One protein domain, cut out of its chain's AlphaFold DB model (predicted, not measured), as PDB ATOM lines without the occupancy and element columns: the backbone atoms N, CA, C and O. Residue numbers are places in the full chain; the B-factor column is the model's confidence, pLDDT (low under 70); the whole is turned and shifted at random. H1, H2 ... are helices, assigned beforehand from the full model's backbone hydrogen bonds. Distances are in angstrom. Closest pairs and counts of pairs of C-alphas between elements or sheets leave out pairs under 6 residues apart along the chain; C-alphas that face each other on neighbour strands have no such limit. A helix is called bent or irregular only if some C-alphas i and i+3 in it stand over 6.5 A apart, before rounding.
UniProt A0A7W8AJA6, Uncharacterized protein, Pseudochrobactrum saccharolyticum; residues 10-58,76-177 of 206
ATOM      1  N   ASN A  10     -35.561   8.679 -37.320       84.31
ATOM      2  CA  ASN A  10     -35.650   9.126 -35.927       84.31
ATOM      3  C   ASN A  10     -34.309   9.680 -35.427       84.31
ATOM      4  O   ASN A  10     -34.275  10.764 -34.858       84.31
ATOM      5  N   GLN A  11     -33.198   9.003 -35.740       81.19
ATOM      6  CA  GLN A  11     -31.855   9.470 -35.384       81.19
ATOM      7  C   GLN A  11     -31.492  10.781 -36.091       81.19
ATOM      8  O   GLN A  11     -30.853  11.648 -35.503       81.19
ATOM      9  N   LEU A  12     -31.897  10.955 -37.355       83.00
ATOM     10  CA  LEU A  12     -31.704  12.220 -38.071       83.00
ATOM     11  C   LEU A  12     -32.485  13.363 -37.413       83.00
ATOM     12  O   LEU A  12     -31.952  14.464 -37.286       83.00
ATOM     13  N   ASN A  13     -33.716  13.095 -36.973       88.44
ATOM     14  CA  ASN A  13     -34.558  14.077 -36.300       88.44
ATOM     15  C   ASN A  13     -34.004  14.463 -34.917       88.44
ATOM     16  O   ASN A  13     -33.913  15.646 -34.598       88.44
ATOM     17  N   GLU A  14     -33.560  13.484 -34.128       89.56
ATOM     18  CA  GLU A  14     -32.913  13.708 -32.827       89.56
ATOM     19  C   GLU A  14     -31.617  14.516 -32.974       89.56
ATOM     20  O   GLU A  14     -31.418  15.510 -32.277       89.56
ATOM     21  N   ASN A  15     -30.763  14.156 -33.936       89.44
ATOM     22  CA  ASN A  15     -29.532  14.900 -34.203       89.44
ATOM     23  C   ASN A  15     -29.819  16.338 -34.646       89.44
ATOM     24  O   ASN A  15     -29.130  17.265 -34.223       89.44
ATOM     25  N   ALA A  16     -30.840  16.543 -35.483       89.38
ATOM     26  CA  ALA A  16     -31.250  17.880 -35.892       89.38
ATOM     27  C   ALA A  16     -31.735  18.711 -34.694       89.38
ATOM     28  O   ALA A  16     -31.343  19.872 -34.571       89.38
ATOM     29  N   ALA A  17     -32.518  18.120 -33.786       90.75
ATOM     30  CA  ALA A  17     -32.964  18.784 -32.563       90.75
ATOM     31  C   ALA A  17     -31.778  19.203 -31.677       90.75
ATOM     32  O   ALA A  17     -31.679  20.370 -31.299       90.75
ATOM     33  N   LEU A  18     -30.818  18.301 -31.449       91.00
ATOM     34  CA  LEU A  18     -29.611  18.594 -30.667       91.00
ATOM     35  C   LEU A  18     -28.764  19.710 -31.288       91.00
ATOM     36  O   LEU A  18     -28.280  20.591 -30.579       91.00
ATOM     37  N   ILE A  19     -28.591  19.712 -32.613       93.75
ATOM     38  CA  ILE A  19     -27.854  20.777 -33.310       93.75
ATOM     39  C   ILE A  19     -28.579  22.120 -33.164       93.75
ATOM     40  O   ILE A  19     -27.931  23.146 -32.957       93.75
ATOM     41  N   MET A  20     -29.911  22.128 -33.237       91.69
ATOM     42  CA  MET A  20     -30.701  23.343 -33.044       91.69
ATOM     43  C   MET A  20     -30.577  23.882 -31.615       91.69
ATOM     44  O   MET A  20     -30.364  25.083 -31.445       91.69
ATOM     45  N   GLU A  21     -30.615  23.027 -30.595       90.69
ATOM     46  CA  GLU A  21     -30.366  23.428 -29.202       90.69
ATOM     47  C   GLU A  21     -28.944  23.973 -29.017       90.69
ATOM     48  O   GLU A  21     -28.733  25.041 -28.434       90.69
ATOM     49  N   LEU A  22     -27.956  23.294 -29.599       92.56
ATOM     50  CA  LEU A  22     -26.566  23.724 -29.566       92.56
ATOM     51  C   LEU A  22     -26.361  25.078 -30.255       92.56
ATOM     52  O   LEU A  22     -25.586  25.907 -29.778       92.56
ATOM     53  N   SER A  23     -27.087  25.339 -31.345       93.31
ATOM     54  CA  SER A  23     -27.035  26.604 -32.083       93.31
ATOM     55  C   SER A  23     -27.416  27.805 -31.209       93.31
ATOM     56  O   SER A  23     -26.839  28.887 -31.357       93.31
ATOM     57  N   PHE A  24     -28.321  27.613 -30.241       91.25
ATOM     58  CA  PHE A  24     -28.706  28.642 -29.277       91.25
ATOM     59  C   PHE A  24     -27.546  28.979 -28.332       91.25
ATOM     60  O   PHE A  24     -27.215  30.152 -28.136       91.25
ATOM     61  N   VAL A  25     -26.863  27.952 -27.818       91.94
ATOM     62  CA  VAL A  25     -25.672  28.111 -26.971       91.94
ATOM     63  C   VAL A  25     -24.539  28.773 -27.754       91.94
ATOM     64  O   VAL A  25     -23.957  29.750 -27.286       91.94
ATOM     65  N   VAL A  26     -24.258  28.304 -28.971       93.75
ATOM     66  CA  VAL A  26     -23.212  28.856 -29.848       93.75
ATOM     67  C   VAL A  26     -23.470  30.332 -30.150       93.75
ATOM     68  O   VAL A  26     -22.563  31.155 -30.039       93.75
ATOM     69  N   ARG A  27     -24.716  30.701 -30.465       93.75
ATOM     70  CA  ARG A  27     -25.108  32.100 -30.677       93.75
ATOM     71  C   ARG A  27     -24.828  32.960 -29.449       93.75
ATOM     72  O   ARG A  27     -24.232  34.030 -29.574       93.75
ATOM     73  N   ALA A  28     -25.230  32.487 -28.272       92.50
ATOM     74  CA  ALA A  28     -25.016  33.204 -27.023       92.50
ATOM     75  C   ALA A  28     -23.522  33.388 -26.716       92.50
ATOM     76  O   ALA A  28     -23.099  34.482 -26.351       92.50
ATOM     77  N   ARG A  29     -22.706  32.361 -26.966       92.69
ATOM     78  CA  ARG A  29     -21.242  32.408 -26.829       92.69
ATOM     79  C   ARG A  29     -20.581  33.435 -27.733       92.69
ATOM     80  O   ARG A  29     -19.676  34.138 -27.301       92.69
ATOM     81  N   ILE A  30     -21.046  33.550 -28.972       93.94
ATOM     82  CA  ILE A  30     -20.520  34.530 -29.927       93.94
ATOM     83  C   ILE A  30     -20.803  35.962 -29.458       93.94
ATOM     84  O   ILE A  30     -19.939  36.834 -29.554       93.94
ATOM     85  N   ILE A  31     -21.988  36.205 -28.903       92.00
ATOM     86  CA  ILE A  31     -22.365  37.518 -28.364       92.00
ATOM     87  C   ILE A  31     -21.602  37.819 -27.073       92.00
ATOM     88  O   ILE A  31     -21.085  38.922 -26.917       92.00
ATOM     89  N   GLU A  32     -21.483  36.836 -26.180       90.69
ATOM     90  CA  GLU A  32     -20.676  36.937 -24.962       90.69
ATOM     91  C   GLU A  32     -19.214  37.264 -25.285       90.69
ATOM     92  O   GLU A  32     -18.612  38.109 -24.624       90.69
ATOM     93  N   ALA A  33     -18.641  36.642 -26.318       92.56
ATOM     94  CA  ALA A  33     -17.279  36.923 -26.751       92.56
ATOM     95  C   ALA A  33     -17.119  38.383 -27.206       92.56
ATOM     96  O   ALA A  33     -16.174  39.058 -26.797       92.56
ATOM     97  N   ALA A  34     -18.069  38.902 -27.992       89.69
ATOM     98  CA  ALA A  34     -18.073  40.301 -28.417       89.69
ATOM     99  C   ALA A  34     -18.208  41.271 -27.228       89.69
ATOM    100  O   ALA A  34     -17.487  42.268 -27.148       89.69
ATOM    101  N   ASP A  35     -19.087  40.960 -26.272       86.00
ATOM    102  CA  ASP A  35     -19.248  41.731 -25.039       86.00
ATOM    103  C   ASP A  35     -17.972  41.723 -24.185       86.00
ATOM    104  O   ASP A  35     -17.501  42.771 -23.741       86.00
ATOM    105  N   THR A  36     -17.355  40.556 -24.018       87.38
ATOM    106  CA  THR A  36     -16.110  40.382 -23.263       87.38
ATOM    107  C   THR A  36     -14.980  41.208 -23.876       87.38
ATOM    108  O   THR A  36     -14.304  41.947 -23.160       87.38
ATOM    109  N   MET A  37     -14.822  41.173 -25.203       86.12
ATOM    110  CA  MET A  37     -13.814  41.973 -25.908       86.12
ATOM    111  C   MET A  37     -14.010  43.477 -25.756       86.12
ATOM    112  O   MET A  37     -13.035  44.219 -25.664       86.12
ATOM    113  N   LEU A  38     -15.257  43.942 -25.698       79.62
ATOM    114  CA  LEU A  38     -15.563  45.352 -25.469       79.62
ATOM    115  C   LEU A  38     -15.196  45.834 -24.062       79.62
ATOM    116  O   LEU A  38     -14.955  47.031 -23.878       79.62
ATOM    117  N   HIS A  39     -15.194  44.929 -23.082       76.94
ATOM    118  CA  HIS A  39     -14.890  45.223 -21.681       76.94
ATOM    119  C   HIS A  39     -13.451  44.857 -21.290       76.94
ATOM    120  O   HIS A  39     -13.010  45.201 -20.193       76.94
ATOM    121  N   LEU A  40     -12.693  44.216 -22.186       75.56
ATOM    122  CA  LEU A  40     -11.259  44.017 -22.032       75.56
ATOM    123  C   LEU A  40     -10.532  45.372 -22.076       75.56
ATOM    124  O   LEU A  40     -10.632  46.139 -23.033       75.56
ATOM    125  N   ASN A  41      -9.769  45.671 -21.024       57.81
ATOM    126  CA  ASN A  41      -9.141  46.979 -20.777       57.81
ATOM    127  C   ASN A  41      -8.021  47.382 -21.760       57.81
ATOM    128  O   ASN A  41      -7.386  48.421 -21.575       57.81
ATOM    129  N   VAL A  42      -7.774  46.605 -22.816       54.22
ATOM    130  CA  VAL A  42      -6.626  46.786 -23.723       54.22
ATOM    131  C   VAL A  42      -6.698  48.118 -24.489       54.22
ATOM    132  O   VAL A  42      -5.674  48.724 -24.785       54.22
ATOM    133  N   GLY A  43      -7.902  48.651 -24.730       43.88
ATOM    134  CA  GLY A  43      -8.100  49.933 -25.420       43.88
ATOM    135  C   GLY A  43      -7.817  51.202 -24.598       43.88
ATOM    136  O   GLY A  43      -8.033  52.299 -25.112       43.88
ATOM    137  N   MET A  44      -7.391  51.092 -23.332       43.69
ATOM    138  CA  MET A  44      -7.294  52.243 -22.414       43.69
ATOM    139  C   MET A  44      -5.870  52.591 -21.962       43.69
ATOM    140  O   MET A  44      -5.703  53.481 -21.132       43.69
ATOM    141  N   ILE A  45      -4.836  51.996 -22.569       47.53
ATOM    142  CA  ILE A  45      -3.461  52.517 -22.474       47.53
ATOM    143  C   ILE A  45      -3.345  53.722 -23.424       47.53
ATOM    144  O   ILE A  45      -2.745  53.649 -24.494       47.53
ATOM    145  N   ARG A  46      -3.994  54.837 -23.081       43.97
ATOM    146  CA  ARG A  46      -3.772  56.135 -23.732       43.97
ATOM    147  C   ARG A  46      -2.803  56.944 -22.868       43.97
ATOM    148  O   ARG A  46      -2.968  56.927 -21.651       43.97
ATOM    149  N   PRO A  47      -1.852  57.703 -23.440       46.81
ATOM    150  CA  PRO A  47      -0.958  58.569 -22.662       46.81
ATOM    151  C   PRO A  47      -1.697  59.604 -21.793       46.81
ATOM    152  O   PRO A  47      -1.148  60.075 -20.806       46.81
ATOM    153  N   SER A  48      -2.943  59.942 -22.151       43.69
ATOM    154  CA  SER A  48      -3.822  60.860 -21.415       43.69
ATOM    155  C   SER A  48      -4.778  60.179 -20.427       43.69
ATOM    156  O   SER A  48      -5.517  60.875 -19.728       43.69
ATOM    157  N   ALA A  49      -4.793  58.843 -20.360       46.16
ATOM    158  CA  ALA A  49      -5.510  58.148 -19.301       46.16
ATOM    159  C   ALA A  49      -4.741  58.391 -18.000       46.16
ATOM    160  O   ALA A  49      -3.557  58.060 -17.907       46.16
ATOM    161  N   VAL A  50      -5.392  59.018 -17.020       42.66
ATOM    162  CA  VAL A  50      -4.797  59.288 -15.708       42.66
ATOM    163  C   VAL A  50      -4.223  57.979 -15.168       42.66
ATOM    164  O   VAL A  50      -4.950  57.011 -14.955       42.66
ATOM    165  N   ARG A  51      -2.900  57.942 -14.976       41.12
ATOM    166  CA  ARG A  51      -2.209  56.880 -14.241       41.12
ATOM    167  C   ARG A  51      -2.584  57.010 -12.766       41.12
ATOM    168  O   ARG A  51      -1.808  57.510 -11.958       41.12
ATOM    169  N   THR A  52      -3.783  56.588 -12.401       47.22
ATOM    170  CA  THR A  52      -4.066  56.229 -11.018       47.22
ATOM    171  C   THR A  52      -3.522  54.824 -10.781       47.22
ATOM    172  O   THR A  52      -3.655  53.932 -11.616       47.22
ATOM    173  N   PHE A  53      -2.890  54.610  -9.625       39.97
ATOM    174  CA  PHE A  53      -2.398  53.301  -9.164       39.97
ATOM    175  C   PHE A  53      -3.527  52.270  -8.932       39.97
ATOM    176  O   PHE A  53      -3.286  51.163  -8.460       39.97
ATOM    177  N   TRP A  54      -4.767  52.640  -9.260       42.91
ATOM    178  CA  TRP A  54      -6.002  51.913  -9.028       42.91
ATOM    179  C   TRP A  54      -7.024  52.317 -10.107       42.91
ATOM    180  O   TRP A  54      -7.051  53.497 -10.460       42.91
ATOM    181  N   PRO A  55      -7.866  51.420 -10.653       40.97
ATOM    182  CA  PRO A  55      -8.714  51.743 -11.800       40.97
ATOM    183  C   PRO A  55      -9.739  52.818 -11.422       40.97
ATOM    184  O   PRO A  55     -10.710  52.547 -10.724       40.97
ATOM    185  N   THR A  56      -9.523  54.049 -11.874       40.91
ATOM    186  CA  THR A  56     -10.479  55.158 -11.755       40.91
ATOM    187  C   THR A  56     -10.689  55.724 -13.153       40.91
ATOM    188  O   THR A  56      -9.717  56.019 -13.845       40.91
ATOM    189  N   TYR A  57     -11.943  55.809 -13.607       48.56
ATOM    190  CA  TYR A  57     -12.271  56.213 -14.977       48.56
ATOM    191  C   TYR A  57     -12.848  57.630 -15.055       48.56
ATOM    192  O   TYR A  57     -13.651  58.039 -14.227       48.56
ATOM    193  N   GLN A  58     -12.428  58.341 -16.106       41.84
ATOM    194  CA  GLN A  58     -12.657  59.763 -16.399       41.84
ATOM    195  C   GLN A  58     -14.065  60.133 -16.909       41.84
ATOM    196  O   GLN A  58     -14.297  61.307 -17.170       41.84
ATOM    197  N   ILE A  76     -20.887  49.349 -10.685       50.50
ATOM    198  CA  ILE A  76     -19.608  48.651 -10.750       50.50
ATOM    199  C   ILE A  76     -19.398  48.295 -12.218       50.50
ATOM    200  O   ILE A  76     -20.156  47.517 -12.803       50.50
ATOM    201  N   ARG A  77     -18.380  48.910 -12.829       53.75
ATOM    202  CA  ARG A  77     -17.974  48.599 -14.197       53.75
ATOM    203  C   ARG A  77     -17.662  47.107 -14.283       53.75
ATOM    204  O   ARG A  77     -16.825  46.600 -13.541       53.75
ATOM    205  N   TYR A  78     -18.329  46.421 -15.206       67.69
ATOM    206  CA  TYR A  78     -18.066  45.012 -15.472       67.69
ATOM    207  C   TYR A  78     -16.612  44.830 -15.920       67.69
ATOM    208  O   TYR A  78     -16.182  45.420 -16.915       67.69
ATOM    209  N   VAL A  79     -15.875  44.008 -15.174       74.38
ATOM    210  CA  VAL A  79     -14.545  43.522 -15.541       74.38
ATOM    211  C   VAL A  79     -14.695  42.042 -15.878       74.38
ATOM    212  O   VAL A  79     -15.173  41.280 -15.031       74.38
ATOM    213  N   PRO A  80     -14.328  41.613 -17.097       80.06
ATOM    214  CA  PRO A  80     -14.492  40.226 -17.484       80.06
ATOM    215  C   PRO A  80     -13.607  39.319 -16.625       80.06
ATOM    216  O   PRO A  80     -12.423  39.582 -16.418       80.06
ATOM    217  N   SER A  81     -14.198  38.235 -16.122       84.75
ATOM    218  CA  SER A  81     -13.459  37.204 -15.387       84.75
ATOM    219  C   SER A  81     -12.520  36.432 -16.319       84.75
ATOM    220  O   SER A  81     -12.775  36.336 -17.518       84.75
ATOM    221  N   SER A  82     -11.482  35.791 -15.772       87.12
ATOM    222  CA  SER A  82     -10.593  34.909 -16.549       87.12
ATOM    223  C   SER A  82     -11.358  33.812 -17.299       87.12
ATOM    224  O   SER A  82     -11.023  33.484 -18.434       87.12
ATOM    225  N   LYS A  83     -12.443  33.298 -16.702       89.06
ATOM    226  CA  LYS A  83     -13.353  32.345 -17.348       89.06
ATOM    227  C   LYS A  83     -14.059  32.962 -18.554       89.06
ATOM    228  O   LYS A  83     -14.139  32.314 -19.587       89.06
ATOM    229  N   ALA A  84     -14.556  34.194 -18.445       87.31
ATOM    230  CA  ALA A  84     -15.192  34.886 -19.568       87.31
ATOM    231  C   ALA A  84     -14.192  35.151 -20.706       87.31
ATOM    232  O   ALA A  84     -14.514  34.918 -21.866       87.31
ATOM    233  N   ILE A  85     -12.960  35.546 -20.367       90.06
ATOM    234  CA  ILE A  85     -11.880  35.768 -21.338       90.06
ATOM    235  C   ILE A  85     -11.548  34.470 -22.076       90.06
ATOM    236  O   ILE A  85     -11.639  34.440 -23.294       90.06
ATOM    237  N   SER A  86     -11.283  33.378 -21.358       92.44
ATOM    238  CA  SER A  86     -10.982  32.073 -21.968       92.44
ATOM    239  C   SER A  86     -12.091  31.595 -22.919       92.44
ATOM    240  O   SER A  86     -11.825  31.052 -23.989       92.44
ATOM    241  N   ARG A  87     -13.353  31.855 -22.565       91.56
ATOM    242  CA  ARG A  87     -14.526  31.537 -23.394       91.56
ATOM    243  C   ARG A  87     -14.621  32.416 -24.640       91.56
ATOM    244  O   ARG A  87     -14.995  31.928 -25.704       91.56
ATOM    245  N   ALA A  88     -14.269  33.693 -24.524       92.25
ATOM    246  CA  ALA A  88     -14.199  34.610 -25.656       92.25
ATOM    247  C   ALA A  88     -13.057  34.245 -26.618       92.25
ATOM    248  O   ALA A  88     -13.252  34.257 -27.832       92.25
ATOM    249  N   GLU A  89     -11.894  33.871 -26.082       92.06
ATOM    250  CA  GLU A  89     -10.731  33.410 -26.845       92.06
ATOM    251  C   GLU A  89     -11.048  32.150 -27.655       92.06
ATOM    252  O   GLU A  89     -10.704  32.078 -28.832       92.06
ATOM    253  N   GLU A  90     -11.775  31.196 -27.069       92.81
ATOM    254  CA  GLU A  90     -12.240  29.996 -27.769       92.81
ATOM    255  C   GLU A  90     -13.021  30.351 -29.048       92.81
ATOM    256  O   GLU A  90     -12.746  29.841 -30.136       92.81
ATOM    257  N   VAL A  91     -13.968  31.282 -28.943       93.81
ATOM    258  CA  VAL A  91     -14.789  31.693 -30.085       93.81
ATOM    259  C   VAL A  91     -13.969  32.484 -31.107       93.81
ATOM    260  O   VAL A  91     -14.057  32.227 -32.309       93.81
ATOM    261  N   LEU A  92     -13.197  33.469 -30.648       91.00
ATOM    262  CA  LEU A  92     -12.545  34.448 -31.518       91.00
ATOM    263  C   LEU A  92     -11.283  33.920 -32.188       91.00
ATOM    264  O   LEU A  92     -11.014  34.307 -33.324       91.00
ATOM    265  N   TYR A  93     -10.526  33.057 -31.512       89.62
ATOM    266  CA  TYR A  93      -9.288  32.502 -32.052       89.62
ATOM    267  C   TYR A  93      -9.481  31.143 -32.714       89.62
ATOM    268  O   TYR A  93      -8.766  30.855 -33.672       89.62
ATOM    269  N   TYR A  94     -10.465  30.346 -32.282       90.81
ATOM    270  CA  TYR A  94     -10.709  29.030 -32.874       90.81
ATOM    271  C   TYR A  94     -11.952  29.027 -33.757       90.81
ATOM    272  O   TYR A  94     -11.835  28.865 -34.968       90.81
ATOM    273  N   TRP A  95     -13.150  29.255 -33.211       93.25
ATOM    274  CA  TRP A  95     -14.376  28.996 -33.982       93.25
ATOM    275  C   TRP A  95     -14.520  29.888 -35.216       93.25
ATOM    276  O   TRP A  95     -14.769  29.396 -36.315       93.25
ATOM    277  N   VAL A  96     -14.380  31.205 -35.050       91.19
ATOM    278  CA  VAL A  96     -14.599  32.155 -36.149       91.19
ATOM    279  C   VAL A  96     -13.524  32.023 -37.238       91.19
ATOM    280  O   VAL A  96     -13.900  31.958 -38.409       91.19
ATOM    281  N   PRO A  97     -12.214  31.956 -36.929       91.19
ATOM    282  CA  PRO A  97     -11.188  31.838 -37.963       91.19
ATOM    283  C   PRO A  97     -11.124  30.452 -38.613       91.19
ATOM    284  O   PRO A  97     -10.911  30.380 -39.823       91.19
ATOM    285  N   GLU A  98     -11.303  29.374 -37.840       91.56
ATOM    286  CA  GLU A  98     -11.135  27.998 -38.325       91.56
ATOM    287  C   GLU A  98     -12.372  27.496 -39.078       91.56
ATOM    288  O   GLU A  98     -12.226  26.835 -40.102       91.56
ATOM    289  N   TYR A  99     -13.585  27.807 -38.608       92.12
ATOM    290  CA  TYR A  99     -14.817  27.220 -39.157       92.12
ATOM    291  C   TYR A  99     -15.575  28.141 -40.114       92.12
ATOM    292  O   TYR A  99     -16.379  27.667 -40.916       92.12
ATOM    293  N   VAL A 100     -15.341  29.456 -40.058       91.94
ATOM    294  CA  VAL A 100     -15.992  30.420 -40.956       91.94
ATOM    295  C   VAL A 100     -14.988  30.899 -41.999       91.94
ATOM    296  O   VAL A 100     -14.300  31.903 -41.829       91.94
ATOM    297  N   HIS A 101     -14.899  30.175 -43.112       88.56
ATOM    298  CA  HIS A 101     -13.920  30.480 -44.159       88.56
ATOM    299  C   HIS A 101     -14.249  31.765 -44.936       88.56
ATOM    300  O   HIS A 101     -13.356  32.551 -45.263       88.56
ATOM    301  N   ASP A 102     -15.534  32.014 -45.199       92.94
ATOM    302  CA  ASP A 102     -15.979  33.189 -45.947       92.94
ATOM    303  C   ASP A 102     -15.837  34.474 -45.111       92.94
ATOM    304  O   ASP A 102     -16.362  34.599 -44.001       92.94
ATOM    305  N   ILE A 103     -15.116  35.449 -45.667       91.56
ATOM    306  CA  ILE A 103     -14.882  36.759 -45.052       91.56
ATOM    307  C   ILE A 103     -16.202  37.516 -44.888       91.56
ATOM    308  O   ILE A 103     -16.407  38.149 -43.851       91.56
ATOM    309  N   GLU A 104     -17.122  37.429 -45.856       91.19
ATOM    310  CA  GLU A 104     -18.395  38.148 -45.756       91.19
ATOM    311  C   GLU A 104     -19.234  37.607 -44.592       91.19
ATOM    312  O   GLU A 104     -19.798  38.372 -43.806       91.19
ATOM    313  N   ARG A 105     -19.274  36.282 -44.432       92.00
ATOM    314  CA  ARG A 105     -19.993  35.642 -43.324       92.00
ATOM    315  C   ARG A 105     -19.379  35.976 -41.975       92.00
ATOM    316  O   ARG A 105     -20.126  36.249 -41.038       92.00
ATOM    317  N   ARG A 106     -18.044  36.020 -41.885       93.00
ATOM    318  CA  ARG A 106     -17.344  36.476 -40.676       93.00
ATOM    319  C   ARG A 106     -17.729  37.902 -40.311       93.00
ATOM    320  O   ARG A 106     -18.077  38.137 -39.160       93.00
ATOM    321  N   LEU A 107     -17.740  38.815 -41.285       93.00
ATOM    322  CA  LEU A 107     -18.115  40.213 -41.071       93.00
ATOM    323  C   LEU A 107     -19.556  40.348 -40.562       93.00
ATOM    324  O   LEU A 107     -19.817  41.084 -39.612       93.00
ATOM    325  N   ILE A 108     -20.499  39.639 -41.188       94.31
ATOM    326  CA  ILE A 108     -21.910  39.669 -40.784       94.31
ATOM    327  C   ILE A 108     -22.066  39.127 -39.359       94.31
ATOM    328  O   ILE A 108     -22.752  39.745 -38.544       94.31
ATOM    329  N   LEU A 109     -21.403  38.010 -39.045       94.81
ATOM    330  CA  LEU A 109     -21.448  37.378 -37.730       94.81
ATOM    331  C   LEU A 109     -20.850  38.279 -36.641       94.81
ATOM    332  O   LEU A 109     -21.487  38.497 -35.610       94.81
ATOM    333  N   SER A 110     -19.662  38.842 -36.877       92.44
ATOM    334  CA  SER A 110     -18.989  39.723 -35.919       92.44
ATOM    335  C   SER A 110     -19.791  40.995 -35.675       92.44
ATOM    336  O   SER A 110     -19.969  41.417 -34.534       92.44
ATOM    337  N   GLN A 111     -20.326  41.591 -36.740       92.00
ATOM    338  CA  GLN A 111     -21.105  42.813 -36.624       92.00
ATOM    339  C   GLN A 111     -22.430  42.575 -35.903       92.00
ATOM    340  O   GLN A 111     -22.828  43.385 -35.068       92.00
ATOM    341  N   TYR A 112     -23.100  41.458 -36.186       92.75
ATOM    342  CA  TYR A 112     -24.291  41.058 -35.449       92.75
ATOM    343  C   TYR A 112     -24.000  40.891 -33.956       92.75
ATOM    344  O   TYR A 112     -24.713  41.460 -33.131       92.75
ATOM    345  N   ALA A 113     -22.927  40.173 -33.609       92.00
ATOM    346  CA  ALA A 113     -22.526  39.960 -32.222       92.00
ATOM    347  C   ALA A 113     -22.305  41.290 -31.487       92.00
ATOM    348  O   ALA A 113     -22.818  41.493 -30.388       92.00
ATOM    349  N   MET A 114     -21.631  42.239 -32.138       85.25
ATOM    350  CA  MET A 114     -21.388  43.585 -31.617       85.25
ATOM    351  C   MET A 114     -22.667  44.419 -31.472       85.25
ATOM    352  O   MET A 114     -22.829  45.123 -30.474       85.25
ATOM    353  N   CYS A 115     -23.596  44.334 -32.431       85.06
ATOM    354  CA  CYS A 115     -24.904  44.986 -32.341       85.06
ATOM    355  C   CYS A 115     -25.734  44.453 -31.164       85.06
ATOM    356  O   CYS A 115     -26.454  45.226 -30.534       85.06
ATOM    357  N   MET A 116     -25.631  43.155 -30.862       85.06
ATOM    358  CA  MET A 116     -26.325  42.539 -29.729       85.06
ATOM    359  C   MET A 116     -25.649  42.857 -28.389       85.06
ATOM    360  O   MET A 116     -26.342  43.152 -27.419       85.06
ATOM    361  N   ALA A 117     -24.315  42.843 -28.339       83.19
ATOM    362  CA  ALA A 117     -23.544  43.109 -27.126       83.19
ATOM    363  C   ALA A 117     -23.554  44.595 -26.718       83.19
ATOM    364  O   ALA A 117     -23.730  44.927 -25.548       83.19
ATOM    365  N   ALA A 118     -23.387  45.515 -27.674       75.62
ATOM    366  CA  ALA A 118     -23.305  46.951 -27.403       75.62
ATOM    367  C   ALA A 118     -24.100  47.793 -28.412       75.62
ATOM    368  O   ALA A 118     -23.524  48.611 -29.145       75.62
ATOM    369  N   PRO A 119     -25.443  47.694 -28.393       72.12
ATOM    370  CA  PRO A 119     -26.305  48.440 -29.308       72.12
ATOM    371  C   PRO A 119     -26.113  49.959 -29.199       72.12
ATOM    372  O   PRO A 119     -26.224  50.662 -30.196       72.12
ATOM    373  N   LYS A 120     -25.759  50.479 -28.012       70.31
ATOM    374  CA  LYS A 120     -25.492  51.914 -27.803       70.31
ATOM    375  C   LYS A 120     -24.232  52.418 -28.516       70.31
ATOM    376  O   LYS A 120     -24.184  53.585 -28.879       70.31
ATOM    377  N   LYS A 121     -23.214  51.566 -28.691       70.56
ATOM    378  CA  LYS A 121     -21.943  51.941 -29.341       70.56
ATOM    379  C   LYS A 121     -22.002  51.736 -30.852       70.56
ATOM    380  O   LYS A 121     -21.499  52.558 -31.606       70.56
ATOM    381  N   VAL A 122     -22.588  50.620 -31.279       72.25
ATOM    382  CA  VAL A 122     -22.493  50.135 -32.665       72.25
ATOM    383  C   VAL A 122     -23.779  50.379 -33.462       72.25
ATOM    384  O   VAL A 122     -23.751  50.440 -34.691       72.25
ATOM    385  N   GLY A 123     -24.908  50.584 -32.781       76.62
ATOM    386  CA  GLY A 123     -26.219  50.711 -33.404       76.62
ATOM    387  C   GLY A 123     -26.867  49.359 -33.705       76.62
ATOM    388  O   GLY A 123     -26.393  48.297 -33.297       76.62
ATOM    389  N   SER A 124     -27.995  49.399 -34.417       84.69
ATOM    390  CA  SER A 124     -28.781  48.204 -34.736       84.69
ATOM    391  C   SER A 124     -28.224  47.456 -35.949       84.69
ATOM    392  O   SER A 124     -27.707  48.065 -36.890       84.69
ATOM    393  N   PHE A 125     -28.421  46.137 -35.988       86.44
ATOM    394  CA  PHE A 125     -28.028  45.319 -37.141       86.44
ATOM    395  C   PHE A 125     -28.726  45.760 -38.439       86.44
ATOM    396  O   PHE A 125     -28.131  45.743 -39.516       86.44
ATOM    397  N   ARG A 126     -29.969  46.248 -38.328       85.88
ATOM    398  CA  ARG A 126     -30.700  46.867 -39.439       85.88
ATOM    399  C   ARG A 126     -29.941  48.063 -40.016       85.88
ATOM    400  O   ARG A 126     -29.739  48.106 -41.223       85.88
ATOM    401  N   SER A 127     -29.486  48.983 -39.161       82.75
ATOM    402  CA  SER A 127     -28.740  50.167 -39.602       82.75
ATOM    403  C   SER A 127     -27.423  49.797 -40.289       82.75
ATOM    404  O   SER A 127     -27.033  50.431 -41.263       82.75
ATOM    405  N   PHE A 128     -26.754  48.733 -39.837       88.50
ATOM    406  CA  PHE A 128     -25.571  48.196 -40.509       88.50
ATOM    407  C   PHE A 128     -25.897  47.628 -41.898       88.50
ATOM    408  O   PHE A 128     -25.175  47.894 -42.861       88.50
ATOM    409  N   CYS A 129     -26.987  46.866 -42.017       91.50
ATOM    410  CA  CYS A 129     -27.426  46.329 -43.302       91.50
ATOM    411  C   CYS A 129     -27.749  47.459 -44.288       91.50
ATOM    412  O   CYS A 129     -27.252  47.441 -45.409       91.50
ATOM    413  N   GLU A 130     -28.487  48.481 -43.845       89.38
ATOM    414  CA  GLU A 130     -28.809  49.665 -44.652       89.38
ATOM    415  C   GLU A 130     -27.536  50.408 -45.093       89.38
ATOM    416  O   GLU A 130     -27.352  50.651 -46.284       89.38
ATOM    417  N   LYS A 131     -26.603  50.678 -44.168       91.19
ATOM    418  CA  LYS A 131     -25.324  51.355 -44.465       91.19
ATOM    419  C   LYS A 131     -24.452  50.605 -45.464       91.19
ATOM    420  O   LYS A 131     -23.696  51.225 -46.201       91.19
ATOM    421  N   THR A 132     -24.513  49.278 -45.458       92.00
ATOM    422  CA  THR A 132     -23.673  48.443 -46.321       92.00
ATOM    423  C   THR A 132     -24.384  47.936 -47.574       92.00
ATOM    424  O   THR A 132     -23.820  47.117 -48.296       92.00
ATOM    425  N   GLY A 133     -25.610  48.400 -47.843       92.94
ATOM    426  CA  GLY A 133     -26.390  47.991 -49.015       92.94
ATOM    427  C   GLY A 133     -26.874  46.537 -48.969       92.94
ATOM    428  O   GLY A 133     -27.161  45.944 -50.007       92.94
ATOM    429  N   ARG A 134     -26.957  45.929 -47.779       92.25
ATOM    430  CA  ARG A 134     -27.390  44.539 -47.590       92.25
ATOM    431  C   ARG A 134     -28.872  44.458 -47.250       92.25
ATOM    432  O   ARG A 134     -29.388  45.194 -46.414       92.25
ATOM    433  N   VAL A 135     -29.554  43.468 -47.822       94.19
ATOM    434  CA  VAL A 135     -30.928  43.136 -47.425       94.19
ATOM    435  C   VAL A 135     -30.905  42.412 -46.080       94.19
ATOM    436  O   VAL A 135     -30.380  41.300 -45.981       94.19
ATOM    437  N   ARG A 136     -31.530  43.009 -45.054       90.56
ATOM    438  CA  ARG A 136     -31.556  42.481 -43.675       90.56
ATOM    439  C   ARG A 136     -31.955  41.006 -43.606       90.56
ATOM    440  O   ARG A 136     -31.237  40.211 -43.017       90.56
ATOM    441  N   ARG A 137     -33.066  40.629 -44.246       92.38
ATOM    442  CA  ARG A 137     -33.603  39.256 -44.201       92.38
ATOM    443  C   ARG A 137     -32.624  38.228 -44.776       92.38
ATOM    444  O   ARG A 137     -32.515  37.119 -44.265       92.38
ATOM    445  N   THR A 138     -31.898  38.601 -45.828       94.56
ATOM    446  CA  THR A 138     -30.871  37.746 -46.435       94.56
ATOM    447  C   THR A 138     -29.659  37.616 -45.518       94.56
ATOM    448  O   THR A 138     -29.127  36.519 -45.371       94.56
ATOM    449  N   ALA A 139     -29.244  38.711 -44.874       93.31
ATOM    450  CA  ALA A 139     -28.146  38.699 -43.914       93.31
ATOM    451  C   ALA A 139     -28.481  37.859 -42.668       93.31
ATOM    452  O   ALA A 139     -27.664  37.037 -42.266       93.31
ATOM    453  N   GLU A 140     -29.693  37.990 -42.122       92.81
ATOM    454  CA  GLU A 140     -30.195  37.174 -41.004       92.81
ATOM    455  C   GLU A 140     -30.234  35.689 -41.370       92.81
ATOM    456  O   GLU A 140     -29.672  34.872 -40.654       92.81
ATOM    457  N   ARG A 141     -30.769  35.332 -42.544       93.88
ATOM    458  CA  ARG A 141     -30.776  33.934 -43.002       93.88
ATOM    459  C   ARG A 141     -29.366  33.353 -43.144       93.88
ATOM    460  O   ARG A 141     -29.146  32.194 -42.804       93.88
ATOM    461  N   ARG A 142     -28.415  34.132 -43.676       92.44
ATOM    462  CA  ARG A 142     -27.005  33.712 -43.795       92.44
ATOM    463  C   ARG A 142     -26.358  33.538 -42.424       92.44
ATOM    464  O   ARG A 142     -25.575  32.612 -42.244       92.44
ATOM    465  N   LEU A 143     -26.695  34.409 -41.479       94.44
ATOM    466  CA  LEU A 143     -26.239  34.327 -40.101       94.44
ATOM    467  C   LEU A 143     -26.790  33.084 -39.396       94.44
ATOM    468  O   LEU A 143     -26.012  32.337 -38.813       94.44
ATOM    469  N   ASP A 144     -28.094  32.828 -39.497       94.06
ATOM    470  CA  ASP A 144     -28.731  31.650 -38.904       94.06
ATOM    471  C   ASP A 144     -28.122  30.359 -39.460       94.06
ATOM    472  O   ASP A 144     -27.729  29.485 -38.690       94.06
ATOM    473  N   ALA A 145     -27.957  30.279 -40.785       93.75
ATOM    474  CA  ALA A 145     -27.292  29.151 -41.432       93.75
ATOM    475  C   ALA A 145     -25.859  28.963 -40.911       93.75
ATOM    476  O   ALA A 145     -25.476  27.855 -40.555       93.75
ATOM    477  N   GLN A 146     -25.088  30.049 -40.784       95.12
ATOM    478  CA  GLN A 146     -23.711  29.969 -40.302       95.12
ATOM    479  C   GLN A 146     -23.613  29.503 -38.843       95.12
ATOM    480  O   GLN A 146     -22.674  28.796 -38.488       95.12
ATOM    481  N   ILE A 147     -24.561  29.896 -37.989       95.19
ATOM    482  CA  ILE A 147     -24.604  29.456 -36.590       95.19
ATOM    483  C   ILE A 147     -24.961  27.966 -36.504       95.19
ATOM    484  O   ILE A 147     -24.356  27.248 -35.710       95.19
ATOM    485  N   ILE A 148     -25.901  27.495 -37.327       95.19
ATOM    486  CA  ILE A 148     -26.254  26.071 -37.409       95.19
ATOM    487  C   ILE A 148     -25.056  25.253 -37.909       95.19
ATOM    488  O   ILE A 148     -24.731  24.228 -37.312       95.19
ATOM    489  N   ASP A 149     -24.351  25.731 -38.937       94.38
ATOM    490  CA  ASP A 149     -23.144  25.079 -39.460       94.38
ATOM    491  C   ASP A 149     -22.052  24.978 -38.381       94.38
ATOM    492  O   ASP A 149     -21.456  23.917 -38.186       94.38
ATOM    493  N   LEU A 150     -21.825  26.059 -37.624       94.44
ATOM    494  CA  LEU A 150     -20.896  26.063 -36.489       94.44
ATOM    495  C   LEU A 150     -21.295  25.042 -35.422       94.44
ATOM    496  O   LEU A 150     -20.451  24.271 -34.967       94.44
ATOM    497  N   ALA A 151     -22.574  25.005 -35.046       94.31
ATOM    498  CA  ALA A 151     -23.085  24.043 -34.079       94.31
ATOM    499  C   ALA A 151     -22.879  22.597 -34.557       94.31
ATOM    500  O   ALA A 151     -22.379  21.768 -33.801       94.31
ATOM    501  N   ALA A 152     -23.162  22.300 -35.826       93.69
ATOM    502  CA  ALA A 152     -22.940  20.975 -36.398       93.69
ATOM    503  C   ALA A 152     -21.455  20.560 -36.368       93.69
ATOM    504  O   ALA A 152     -21.138  19.411 -36.048       93.69
ATOM    505  N   ILE A 153     -20.534  21.488 -36.656       93.81
ATOM    506  CA  ILE A 153     -19.085  21.238 -36.588       93.81
ATOM    507  C   ILE A 153     -18.648  20.951 -35.147       93.81
ATOM    508  O   ILE A 153     -17.931  19.979 -34.906       93.81
ATOM    509  N   ILE A 154     -19.093  21.770 -34.195       92.31
ATOM    510  CA  ILE A 154     -18.757  21.631 -32.773       92.31
ATOM    511  C   ILE A 154     -19.291  20.307 -32.217       92.31
ATOM    512  O   ILE A 154     -18.554  19.580 -31.548       92.31
ATOM    513  N   TRP A 155     -20.538  19.957 -32.552       92.00
ATOM    514  CA  TRP A 155     -21.147  18.679 -32.186       92.00
ATOM    515  C   TRP A 155     -20.334  17.500 -32.728       92.00
ATOM    516  O   TRP A 155     -19.978  16.593 -31.979       92.00
ATOM    517  N   LYS A 156     -19.936  17.555 -34.006       91.19
ATOM    518  CA  LYS A 156     -19.112  16.518 -34.641       91.19
ATOM    519  C   LYS A 156     -17.726  16.381 -34.004       91.19
ATOM    520  O   LYS A 156     -17.194  15.275 -33.949       91.19
ATOM    521  N   LYS A 157     -17.132  17.483 -33.541       88.75
ATOM    522  CA  LYS A 157     -15.847  17.480 -32.823       88.75
ATOM    523  C   LYS A 157     -15.977  17.049 -31.355       88.75
ATOM    524  O   LYS A 157     -14.956  16.921 -30.684       88.75
ATOM    525  N   THR A 158     -17.193  16.811 -30.848       83.88
ATOM    526  CA  THR A 158     -17.470  16.421 -29.450       83.88
ATOM    527  C   THR A 158     -16.807  17.347 -28.423       83.88
ATOM    528  O   THR A 158     -16.317  16.913 -27.383       83.88
ATOM    529  N   GLN A 159     -16.746  18.642 -28.736       83.25
ATOM    530  CA  GLN A 159     -16.091  19.633 -27.888       83.25
ATOM    531  C   GLN A 159     -16.925  19.890 -26.626       83.25
ATOM    532  O   GLN A 159     -18.130  20.125 -26.704       83.25
ATOM    533  N   SER A 160     -16.285  19.863 -25.452       84.12
ATOM    534  CA  SER A 160     -16.944  20.218 -24.191       84.12
ATOM    535  C   SER A 160     -17.207  21.723 -24.157       84.12
ATOM    536  O   SER A 160     -16.273  22.520 -24.064       84.12
ATOM    537  N   LEU A 161     -18.477  22.115 -24.250       84.50
ATOM    538  CA  LEU A 161     -18.875  23.519 -24.245       84.50
ATOM    539  C   LEU A 161     -19.196  24.002 -22.838       84.50
ATOM    540  O   LEU A 161     -20.027  23.436 -22.133       84.50
ATOM    541  N   GLN A 162     -18.574  25.114 -22.461       87.12
ATOM    542  CA  GLN A 162     -18.911  25.830 -21.237       87.12
ATOM    543  C   GLN A 162     -20.148  26.698 -21.466       87.12
ATOM    544  O   GLN A 162     -20.186  27.456 -22.441       87.12
ATOM    545  N   CYS A 163     -21.110  26.661 -20.539       84.50
ATOM    546  CA  CYS A 163     -22.294  27.516 -20.606       84.50
ATOM    547  C   CYS A 163     -21.904  29.008 -20.694       84.50
ATOM    548  O   CYS A 163     -20.994  29.445 -19.977       84.50
ATOM    549  N   PRO A 164     -22.562  29.788 -21.570       86.62
ATOM    550  CA  PRO A 164     -22.387  31.232 -21.620       86.62
ATOM    551  C   PRO A 164     -22.983  31.886 -20.373       86.62
ATOM    552  O   PRO A 164     -23.889  31.342 -19.736       86.62
ATOM    553  N   ASP A 165     -22.506  33.082 -20.038       84.00
ATOM    554  CA  ASP A 165     -23.146  33.903 -19.016       84.00
ATOM    555  C   ASP A 165     -24.465  34.501 -19.542       84.00
ATOM    556  O   ASP A 165     -24.505  35.560 -20.174       84.00
ATOM    557  N   TRP A 166     -25.571  33.806 -19.273       79.31
ATOM    558  CA  TRP A 166     -26.913  34.197 -19.717       79.31
ATOM    559  C   TRP A 166     -27.361  35.572 -19.213       79.31
ATOM    560  O   TRP A 166     -28.172  36.223 -19.873       79.31
ATOM    561  N   SER A 167     -26.807  36.057 -18.097       74.44
ATOM    562  CA  SER A 167     -27.113  37.400 -17.587       74.44
ATOM    563  C   SER A 167     -26.636  38.504 -18.543       74.44
ATOM    564  O   SER A 167     -27.247  39.571 -18.628       74.44
ATOM    565  N   ARG A 168     -25.580  38.233 -19.322       69.94
ATOM    566  CA  ARG A 168     -24.954  39.168 -20.271       69.94
ATOM    567  C   ARG A 168     -25.563  39.086 -21.663       69.94
ATOM    568  O   ARG A 168     -25.757  40.104 -22.319       69.94
ATOM    569  N   VAL A 169     -25.941  37.883 -22.085       68.94
ATOM    570  CA  VAL A 169     -26.599  37.622 -23.380       68.94
ATOM    571  C   VAL A 169     -28.127  37.845 -23.303       68.94
ATOM    572  O   VAL A 169     -28.878  37.498 -24.215       68.94
ATOM    573  N   SER A 170     -28.600  38.489 -22.226       53.06
ATOM    574  CA  SER A 170     -30.008  38.733 -21.882       53.06
ATOM    575  C   SER A 170     -30.917  39.309 -22.990       53.06
ATOM    576  O   SER A 170     -32.109  39.005 -22.933       53.06
ATOM    577  N   PRO A 171     -30.461  40.035 -24.041       56.34
ATOM    578  CA  PRO A 171     -31.352  40.404 -25.147       56.34
ATOM    579  C   PRO A 171     -31.959  39.214 -25.916       56.34
ATOM    580  O   PRO A 171     -32.880  39.425 -26.700       56.34
ATOM    581  N   MET A 172     -31.442  37.989 -25.741       45.88
ATOM    582  CA  MET A 172     -31.935  36.775 -26.416       45.88
ATOM    583  C   MET A 172     -32.997  35.994 -25.642       45.88
ATOM    584  O   MET A 172     -33.602  35.081 -26.198       45.88
ATOM    585  N   LEU A 173     -33.235  36.353 -24.383       40.81
ATOM    586  CA  LEU A 173     -34.305  35.791 -23.572       40.81
ATOM    587  C   LEU A 173     -35.421  36.842 -23.477       40.81
ATOM    588  O   LEU A 173     -35.122  38.016 -23.231       40.81
ATOM    589  N   PRO A 174     -36.707  36.484 -23.651       38.78
ATOM    590  CA  PRO A 174     -37.787  37.359 -23.212       38.78
ATOM    591  C   PRO A 174     -37.548  37.613 -21.722       38.78
ATOM    592  O   PRO A 174     -37.506  36.665 -20.943       38.78
ATOM    593  N   LYS A 175     -37.257  38.868 -21.356       41.75
ATOM    594  CA  LYS A 175     -36.807  39.249 -20.012       41.75
ATOM    595  C   LYS A 175     -37.647  38.550 -18.940       41.75
ATOM    596  O   LYS A 175     -38.807  38.897 -18.737       41.75
ATOM    597  N   SER A 176     -37.039  37.605 -18.229       43.78
ATOM    598  CA  SER A 176     -37.507  37.182 -16.917       43.78
ATOM    599  C   SER A 176     -37.471  38.406 -16.003       43.78
ATOM    600  O   SER A 176     -36.395  38.937 -15.734       43.78
ATOM    601  N   GLY A 177     -38.651  38.864 -15.590       42.00
ATOM    602  CA  GLY A 177     -38.837  39.961 -14.647       42.00
ATOM    603  C   GLY A 177     -38.571  41.336 -15.253       42.00
ATOM    604  O   GLY A 177     -37.457  41.855 -15.225       42.00
TER     605      GLY A 177
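Overview. This is residues 10 to 58 and 76 to 177 of the 206 residues of an uncharacterized protein of Pseudochrobactrum saccharolyticum (UniProt A0A7W8AJA6). One long helix, H1, is the spine, and H3, H4 and H7 pack on it at steep to nearly right angles, with H7 also meeting H3, H4 and H6. Short H6 packs on H4 and H7 away from H1, while tiny H2 and the loop of residues 45 to 58 prolong the line of H1, and residues 157 to 177 after H7 fold back past H1. The 151 printed residues include seven named helices, in the order H1 to H7, and no named strand: the class is all helix. The whole is compact, with a radius of gyration of the C-alphas of 17.2 A, yet elongated, spanning 62 by 38 by 37 A.

Along the chain. H1, residues 10 to 39, begins with C-alpha 10 at (-35.650, 9.126, -35.927) and is 44.0 A long. H7, residues 136 to 156, is 30.2 A long and ends with C-alpha 156 at (-19.112, 16.518, -34.641). H3, residues 82 to 99, is 24.3 A long and only just irregular: C-alphas 93 and 96 are 6.7 A apart. H4, residues 103 to 117, is 20.9 A long and begins with C-alpha 103 at (-14.882, 36.759, -45.052). The short helices are H2, residues 41 to 44, H5, residues 119 to 122, and H6, residues 125 to 131.

Arrangement. H1 touches H3 at a steep tilt of 61 degrees, opposite ways; their closest C-alphas, Ala 33 and Ala 88, are 4.0 A apart. H1 touches H4 the same way, at 69 degrees, a steep tilt only just short of about perpendicular, closest at the C-alphas of Ile 31 and Ala 113, 4.6 A apart. H1 touches H7 with residues 19 to 27 alone, closest at the C-alphas of Ser 23 and Ala 151, 5.1 A apart; at 71 degrees they are only just about perpendicular. H7 is the hub, touching four helices. It touches H4 about perpendicular, at 83 degrees, with the C-alphas of Leu 109 and Leu 143 closest at 6.2 A. H6 touches H7 through the C-alphas of Cys 129 and Arg 136, 5.7 A apart. H5 is close to H4 but not clearly touching, and H1 and H2 meet only through their link. Every O i to N i+4 pair is within hydrogen-bond range in H4, H6 and H7, against 25 of 26 in H1 and 12 of 14 in H3; H2 and H5 are too short for such a pair.

Size, cuts and confidence. The C-alphas farthest apart, those of Asn 10 and Ser 48, are 62.5 A apart. Residues 59 to 75 are not printed, and C-alphas 58 and 76 are 14.3 A apart across this cut, in the link from H2 to H3. The other links between named helices are tight. Residues 51 to 56 stand free. The mean pLDDT of the printed part is 80.4; residues 41 to 58, 76 to 78 and 168 to 177 are under 70.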